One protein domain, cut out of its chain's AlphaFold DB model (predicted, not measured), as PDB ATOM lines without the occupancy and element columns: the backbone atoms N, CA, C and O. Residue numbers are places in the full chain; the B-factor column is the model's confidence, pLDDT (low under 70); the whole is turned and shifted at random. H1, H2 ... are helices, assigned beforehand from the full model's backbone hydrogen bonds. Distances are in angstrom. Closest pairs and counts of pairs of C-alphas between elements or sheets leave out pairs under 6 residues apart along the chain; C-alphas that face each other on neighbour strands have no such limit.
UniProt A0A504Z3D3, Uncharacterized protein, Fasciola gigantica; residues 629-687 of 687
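Overview. This is residues 629 to 687 of the 687 residues of an uncharacterized protein of Fasciola gigantica (UniProt A0A504Z3D3). One long straight helix, H1, makes the length of the model, and a much shorter helix, H2, turns off its far end to make a corner, like an L with one long arm and one short arm. A tail with no named element, residues 682 to 687, follows H2. The printed part has 59 residues with two named helices, H1 then H2, and no named strand; the class is all helix. The whole is extended, with a radius of gyration of the C-alphas of 20.5 A and spans of 61 by 23 by 9 A.

Arrangement. H1, residues 629 to 667, stands free over residues 629 to 663. A tight link of one residue, Cys 668, joins it to H2, residues 669 to 681. The two helices only just touch, and only at the corner by their link, with 3 pairs of C-alphas within 8 A. The closest C-alphas are those of Met 665 and Thr 671, 5.4 A apart. H1 touches with residues 665 to 666 alone, and H2 with residues 671 to 672 alone. Their lines are about perpendicular, at 82 degrees, and their centres are 32.2 A apart. Residues 676 to 687, of which 676 to 681 belong to H2, stand free. In H2 every O i to N i+4 pair is within hydrogen-bond range; in H1, 34 of 35 are.

Along the chain. H1 begins at C-alpha 629 at (147.285, 137.452, 105.435) and ends at C-alpha 667 at (160.322, 180.893, 139.653), 56.8 A from first to last C-alpha. H2 measures 18.3 A from C-alpha 669 to C-alpha 681, which is at (144.607, 174.998, 153.294).

Size, cuts and confidence. The two C-alphas farthest apart are those of Lys 629 and Gln 680, 61.7 A. The printed part has no cut, and Ile 687 is the chain's last residue. The mean pLDDT of the printed part is 88.5, and residues 684 to 687 are under 70.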
ATOM      1  N   LYS A 629     147.548 137.462 103.978       95.44
ATOM      2  CA  LYS A 629     147.285 137.452 105.435       95.44
ATOM      3  C   LYS A 629     148.561 137.672 106.272       95.44
ATOM      4  O   LYS A 629     148.564 138.488 107.184       95.44
ATOM      5  N   LYS A 630     149.674 137.030 105.892       96.06
ATOM      6  CA  LYS A 630     150.984 137.171 106.559       96.06
ATOM      7  C   LYS A 630     151.595 138.575 106.449       96.06
ATOM      8  O   LYS A 630     152.513 138.897 107.201       96.06
ATOM      9  N   GLU A 631     151.186 139.389 105.484       94.06
ATOM     10  CA  GLU A 631     151.590 140.796 105.375       94.06
ATOM     11  C   GLU A 631     150.705 141.677 106.248       94.06
ATOM     12  O   GLU A 631     151.244 142.493 106.992       94.06
ATOM     13  N   CYS A 632     149.391 141.433 106.259       91.81
ATOM     14  CA  CYS A 632     148.456 142.092 107.173       91.81
ATOM     15  C   CYS A 632     148.845 141.872 108.645       91.81
ATOM     16  O   CYS A 632     148.965 142.842 109.392       91.81
ATOM     17  N   ASP A 633     149.137 140.629 109.046       95.50
ATOM     18  CA  ASP A 633     149.549 140.291 110.417       95.50
ATOM     19  C   ASP A 633     150.861 141.012 110.806       95.50
ATOM     20  O   ASP A 633     150.986 141.571 111.899       95.50
ATOM     21  N   ARG A 634     151.841 141.075 109.889       97.12
ATOM     22  CA  ARG A 634     153.107 141.804 110.105       97.12
ATOM     23  C   ARG A 634     152.891 143.314 110.222       97.12
ATOM     24  O   ARG A 634     153.449 143.927 111.133       97.12
ATOM     25  N   ALA A 635     152.073 143.898 109.348       92.06
ATOM     26  CA  ALA A 635     151.730 145.317 109.380       92.06
ATOM     27  C   ALA A 635     150.974 145.688 110.668       92.06
ATOM     28  O   ALA A 635     151.268 146.715 111.277       92.06
ATOM     29  N   PHE A 636     150.071 144.822 111.138       94.94
ATOM     30  CA  PHE A 636     149.351 144.994 112.401       94.94
ATOM     31  C   PHE A 636     150.293 144.966 113.615       94.94
ATOM     32  O   PHE A 636     150.269 145.884 114.436       94.94
ATOM     33  N   HIS A 637     151.198 143.985 113.705       97.62
ATOM     34  CA  HIS A 637     152.202 143.946 114.779       97.62
ATOM     35  C   HIS A 637     153.216 145.101 114.714       97.62
ATOM     36  O   HIS A 637     153.756 145.520 115.741       97.62
ATOM     37  N   GLU A 638     153.512 145.639 113.531       96.69
ATOM     38  CA  GLU A 638     154.306 146.863 113.415       96.69
ATOM     39  C   GLU A 638     153.522 148.105 113.858       96.69
ATOM     40  O   GLU A 638     154.061 148.927 114.600       96.69
ATOM     41  N   TRP A 639     152.246 148.217 113.489       96.31
ATOM     42  CA  TRP A 639     151.359 149.286 113.947       96.31
ATOM     43  C   TRP A 639     151.207 149.293 115.475       96.31
ATOM     44  O   TRP A 639     151.364 150.350 116.085       96.31
ATOM     45  N   LEU A 640     151.023 148.126 116.107       96.50
ATOM     46  CA  LEU A 640     150.997 147.991 117.570       96.50
ATOM     47  C   LEU A 640     152.302 148.483 118.217       96.50
ATOM     48  O   LEU A 640     152.258 149.272 119.160       96.50
ATOM     49  N   ARG A 641     153.468 148.092 117.680       97.81
ATOM     50  CA  ARG A 641     154.772 148.580 118.171       97.81
ATOM     51  C   ARG A 641     154.911 150.096 118.021       97.81
ATOM     52  O   ARG A 641     155.334 150.760 118.963       97.81
ATOM     53  N   ARG A 642     154.512 150.660 116.875       95.81
ATOM     54  CA  ARG A 642     154.506 152.118 116.655       95.81
ATOM     55  C   ARG A 642     153.568 152.835 117.635       95.81
ATOM     56  O   ARG A 642     153.942 153.883 118.148       95.81
ATOM     57  N   LYS A 643     152.396 152.266 117.943       95.31
ATOM     58  CA  LYS A 643     151.443 152.834 118.913       95.31
ATOM     59  C   LYS A 643     151.951 152.797 120.353       95.31
ATOM     60  O   LYS A 643     151.790 153.793 121.052       95.31
ATOM     61  N   ALA A 644     152.624 151.723 120.767       96.69
ATOM     62  CA  ALA A 644     153.278 151.659 122.075       96.69
ATOM     63  C   ALA A 644     154.370 152.739 122.225       96.69
ATOM     64  O   ALA A 644     154.413 153.440 123.235       96.69
ATOM     65  N   VAL A 645     155.200 152.939 121.191       97.38
ATOM     66  CA  VAL A 645     156.212 154.014 121.167       97.38
ATOM     67  C   VAL A 645     155.561 155.403 121.179       97.38
ATOM     68  O   VAL A 645     155.982 156.262 121.948       97.38
ATOM     69  N   GLU A 646     154.501 155.627 120.395       94.00
ATOM     70  CA  GLU A 646     153.756 156.896 120.391       94.00
ATOM     71  C   GLU A 646     153.152 157.209 121.772       94.00
ATOM     72  O   GLU A 646     153.221 158.346 122.239       94.00
ATOM     73  N   GLN A 647     152.598 156.208 122.463       95.81
ATOM     74  CA  GLN A 647     152.081 156.354 123.826       95.81
ATOM     75  C   GLN A 647     153.201 156.682 124.823       95.81
ATOM     76  O   GLN A 647     153.055 157.606 125.626       95.81
ATOM     77  N   GLN A 648     154.342 155.990 124.744       97.19
ATOM     78  CA  GLN A 648     155.508 156.280 125.581       97.19
ATOM     79  C   GLN A 648     156.035 157.704 125.346       97.19
ATOM     80  O   GLN A 648     156.357 158.404 126.308       97.19
ATOM     81  N   GLN A 649     156.070 158.163 124.093       96.94
ATOM     82  CA  GLN A 649     156.481 159.520 123.738       96.94
ATOM     83  C   GLN A 649     155.493 160.569 124.270       96.94
ATOM     84  O   GLN A 649     155.920 161.523 124.912       96.94
ATOM     85  N   ARG A 650     154.176 160.350 124.134       93.31
ATOM     86  CA  ARG A 650     153.149 161.220 124.745       93.31
ATOM     87  C   ARG A 650     153.317 161.326 126.266       93.31
ATOM     88  O   ARG A 650     153.202 162.420 126.814       93.31
ATOM     89  N   LEU A 651     153.630 160.224 126.952       96.94
ATOM     90  CA  LEU A 651     153.909 160.231 128.394       96.94
ATOM     91  C   LEU A 651     155.197 161.000 128.734       96.94
ATOM     92  O   LEU A 651     155.229 161.725 129.731       96.94
ATOM     93  N   GLN A 652     156.246 160.895 127.912       96.88
ATOM     94  CA  GLN A 652     157.460 161.706 128.062       96.88
ATOM     95  C   GLN A 652     157.177 163.200 127.845       96.88
ATOM     96  O   GLN A 652     157.606 164.010 128.667       96.88
ATOM     97  N   ASP A 653     156.393 163.565 126.828       95.75
ATOM     98  CA  ASP A 653     155.999 164.951 126.551       95.75
ATOM     99  C   ASP A 653     155.152 165.542 127.686       95.75
ATOM    100  O   ASP A 653     155.383 166.678 128.107       95.75
ATOM    101  N   VAL A 654     154.208 164.776 128.247       94.38
ATOM    102  CA  VAL A 654     153.429 165.189 129.429       94.38
ATOM    103  C   VAL A 654     154.342 165.392 130.642       94.38
ATOM    104  O   VAL A 654     154.257 166.436 131.294       94.38
ATOM    105  N   ARG A 655     155.272 164.465 130.915       96.81
ATOM    106  CA  ARG A 655     156.273 164.616 131.992       96.81
ATOM    107  C   ARG A 655     157.175 165.837 131.773       96.81
ATOM    108  O   ARG A 655     157.469 166.556 132.728       96.81
ATOM    109  N   HIS A 656     157.584 166.104 130.533       95.62
ATOM    110  CA  HIS A 656     158.416 167.251 130.171       95.62
ATOM    111  C   HIS A 656     157.666 168.579 130.343       95.62
ATOM    112  O   HIS A 656     158.169 169.490 131.003       95.62
ATOM    113  N   ARG A 657     156.425 168.667 129.847       94.31
ATOM    114  CA  ARG A 657     155.540 169.823 130.064       94.31
ATOM    115  C   ARG A 657     155.306 170.065 131.553       94.31
ATOM    116  O   ARG A 657     155.479 171.191 132.005       94.31
ATOM    117  N   LEU A 658     155.014 169.019 132.329       94.25
ATOM    118  CA  LEU A 658     154.837 169.120 133.780       94.25
ATOM    119  C   LEU A 658     156.115 169.600 134.492       94.25
ATOM    120  O   LEU A 658     156.024 170.396 135.426       94.25
ATOM    121  N   LYS A 659     157.304 169.174 134.042       96.38
ATOM    122  CA  LYS A 659     158.594 169.673 134.551       96.38
ATOM    123  C   LYS A 659     158.764 171.173 134.279       96.38
ATOM    124  O   LYS A 659     159.098 171.904 135.209       96.38
ATOM    125  N   ILE A 660     158.481 171.633 133.057       94.94
ATOM    126  CA  ILE A 660     158.516 173.064 132.700       94.94
ATOM    127  C   ILE A 660     157.504 173.848 133.541       94.94
ATOM    128  O   ILE A 660     157.872 174.845 134.158       94.94
ATOM    129  N   THR A 661     156.254 173.385 133.638       91.12
ATOM    130  CA  THR A 661     155.226 174.033 134.463       91.12
ATOM    131  C   THR A 661     155.678 174.134 135.918       91.12
ATOM    132  O   THR A 661     155.647 175.228 136.470       91.12
ATOM    133  N   ARG A 662     156.190 173.053 136.525       88.62
ATOM    134  CA  ARG A 662     156.744 173.087 137.892       88.62
ATOM    135  C   ARG A 662     157.880 174.105 138.030       88.62
ATOM    136  O   ARG A 662     157.887 174.846 139.006       88.62
ATOM    137  N   GLN A 663     158.791 174.189 137.060       92.06
ATOM    138  CA  GLN A 663     159.885 175.164 137.074       92.06
ATOM    139  C   GLN A 663     159.370 176.614 136.994       92.06
ATOM    140  O   GLN A 663     159.819 177.457 137.766       92.06
ATOM    141  N   VAL A 664     158.378 176.899 136.144       89.75
ATOM    142  CA  VAL A 664     157.734 178.227 136.042       89.75
ATOM    143  C   VAL A 664     156.953 178.582 137.316       89.75
ATOM    144  O   VAL A 664     157.028 179.710 137.803       89.75
ATOM    145  N   MET A 665     156.245 177.617 137.916       81.69
ATOM    146  CA  MET A 665     155.581 177.807 139.213       81.69
ATOM    147  C   MET A 665     156.591 178.066 140.344       81.69
ATOM    148  O   MET A 665     156.303 178.836 141.259       81.69
ATOM    149  N   GLN A 666     157.779 177.455 140.273       86.19
ATOM    150  CA  GLN A 666     158.868 177.660 141.229       86.19
ATOM    151  C   GLN A 666     159.589 179.003 141.052       86.19
ATOM    152  O   GLN A 666     160.049 179.545 142.054       86.19
ATOM    153  N   THR A 667     159.691 179.571 139.848       90.19
ATOM    154  CA  THR A 667     160.322 180.893 139.653       90.19
ATOM    155  C   THR A 667     159.365 182.057 139.931       90.19
ATOM    156  O   THR A 667     159.791 183.099 140.432       90.19
ATOM    157  N   CYS A 668     158.064 181.893 139.676       91.62
ATOM    158  CA  CYS A 668     157.074 182.941 139.920       91.62
ATOM    159  C   CYS A 668     156.718 183.079 141.414       91.62
ATOM    160  O   CYS A 668     156.006 182.249 141.982       91.62
ATOM    161  N   ARG A 669     157.135 184.184 142.055       88.06
ATOM    162  CA  ARG A 669     156.820 184.492 143.471       88.06
ATOM    163  C   ARG A 669     155.316 184.492 143.775       88.06
ATOM    164  O   ARG A 669     154.906 184.033 144.839       88.06
ATOM    165  N   THR A 670     154.494 184.990 142.850       85.06
ATOM    166  CA  THR A 670     153.031 185.000 142.992       85.06
ATOM    167  C   THR A 670     152.488 183.576 143.019       85.06
ATOM    168  O   THR A 670     151.695 183.234 143.895       85.06
ATOM    169  N   THR A 671     152.970 182.714 142.124       81.56
ATOM    170  CA  THR A 671     152.567 181.308 142.069       81.56
ATOM    171  C   THR A 671     153.061 180.527 143.283       81.56
ATOM    172  O   THR A 671     152.260 179.814 143.875       81.56
ATOM    173  N   GLN A 672     154.297 180.746 143.754       85.56
ATOM    174  CA  GLN A 672     154.763 180.196 145.037       85.56
ATOM    175  C   GLN A 672     153.834 180.570 146.204       85.56
ATOM    176  O   GLN A 672     153.579 179.738 147.076       85.56
ATOM    177  N   LYS A 673     153.330 181.813 146.245       85.56
ATOM    178  CA  LYS A 673     152.400 182.263 147.293       85.56
ATOM    179  C   LYS A 673     151.069 181.510 147.208       85.56
ATOM    180  O   LYS A 673     150.587 181.052 148.239       85.56
ATOM    181  N   TRP A 674     150.524 181.318 146.005       81.19
ATOM    182  CA  TRP A 674     149.323 180.501 145.791       81.19
ATOM    183  C   TRP A 674     149.537 179.026 146.145       81.19
ATOM    184  O   TRP A 674     148.712 178.471 146.861       81.19
ATOM    185  N   THR A 675     150.652 178.411 145.739       81.88
ATOM    186  CA  THR A 675     150.996 177.033 146.130       81.88
ATOM    187  C   THR A 675     151.048 176.894 147.650       81.88
ATOM    188  O   THR A 675     150.370 176.031 148.191       81.88
ATOM    189  N   ARG A 676     151.716 177.814 148.365       85.38
ATOM    190  CA  ARG A 676     151.728 177.809 149.840       85.38
ATOM    191  C   ARG A 676     150.337 177.947 150.455       85.38
ATOM    192  O   ARG A 676     150.080 177.296 151.457       85.38
ATOM    193  N   VAL A 677     149.454 178.775 149.892       84.31
ATOM    194  CA  VAL A 677     148.065 178.909 150.375       84.31
ATOM    195  C   VAL A 677     147.282 177.612 150.152       84.31
ATOM    196  O   VAL A 677     146.570 177.178 151.053       84.31
ATOM    197  N   ILE A 678     147.451 176.960 148.999       81.44
ATOM    198  CA  ILE A 678     146.818 175.670 148.683       81.44
ATOM    199  C   ILE A 678     147.330 174.563 149.625       81.44
ATOM    200  O   ILE A 678     146.520 173.835 150.204       81.44
ATOM    201  N   ASP A 679     148.647 174.491 149.842       81.88
ATOM    202  CA  ASP A 679     149.294 173.545 150.761       81.88
ATOM    203  C   ASP A 679     148.834 173.769 152.215       81.88
ATOM    204  O   ASP A 679     148.473 172.823 152.918       81.88
ATOM    205  N   GLN A 680     148.800 175.029 152.670       84.50
ATOM    206  CA  GLN A 680     148.346 175.412 154.014       84.50
ATOM    207  C   GLN A 680     146.868 175.097 154.241       84.50
ATOM    208  O   GLN A 680     146.504 174.631 155.322       84.50
ATOM    209  N   ALA A 681     146.026 175.316 153.231       82.19
ATOM    210  CA  ALA A 681     144.607 174.998 153.294       82.19
ATOM    211  C   ALA A 681     144.329 173.483 153.255       82.19
ATOM    212  O   ALA A 681     143.199 173.072 153.513       82.19
ATOM    213  N   LYS A 682     145.334 172.644 152.941       79.94
ATOM    214  CA  LYS A 682     145.237 171.174 152.816       79.94
ATOM    215  C   LYS A 682     144.136 170.690 151.858       79.94
ATOM    216  O   LYS A 682     143.746 169.527 151.920       79.94
ATOM    217  N   ILE A 683     143.658 171.563 150.964       70.25
ATOM    218  CA  ILE A 683     142.526 171.297 150.056       70.25
ATOM    219  C   ILE A 683     142.843 170.116 149.133       70.25
ATOM    220  O   ILE A 683     141.972 169.299 148.850       70.25
ATOM    221  N   TYR A 684     144.109 169.982 148.738       61.41
ATOM    222  CA  TYR A 684     144.618 168.815 148.031       61.41
ATOM    223  C   TYR A 684     145.642 168.099 148.901       61.41
ATOM    224  O   TYR A 684     146.844 168.361 148.838       61.41
ATOM    225  N   LYS A 685     145.165 167.137 149.693       55.03
ATOM    226  CA  LYS A 685     146.019 166.042 150.149       55.03
ATOM    227  C   LYS A 685     146.320 165.188 148.913       55.03
ATOM    228  O   LYS A 685     145.539 164.305 148.585       55.03
ATOM    229  N   LEU A 686     147.390 165.535 148.191       49.78
ATOM    230  CA  LEU A 686     147.903 164.756 147.061       49.78
ATOM    231  C   LEU A 686     148.130 163.314 147.532       49.78
ATOM    232  O   LEU A 686     148.955 163.084 148.418       49.78
ATOM    233  N   ILE A 687     147.323 162.405 146.981       42.00
ATOM    234  CA  ILE A 687     147.415 160.949 147.140       42.00
ATOM    235  C   ILE A 687     148.475 160.435 146.163       42.00
ATOM    236  O   ILE A 687     148.483 160.936 145.015       42.00
TER     237      ILE A 687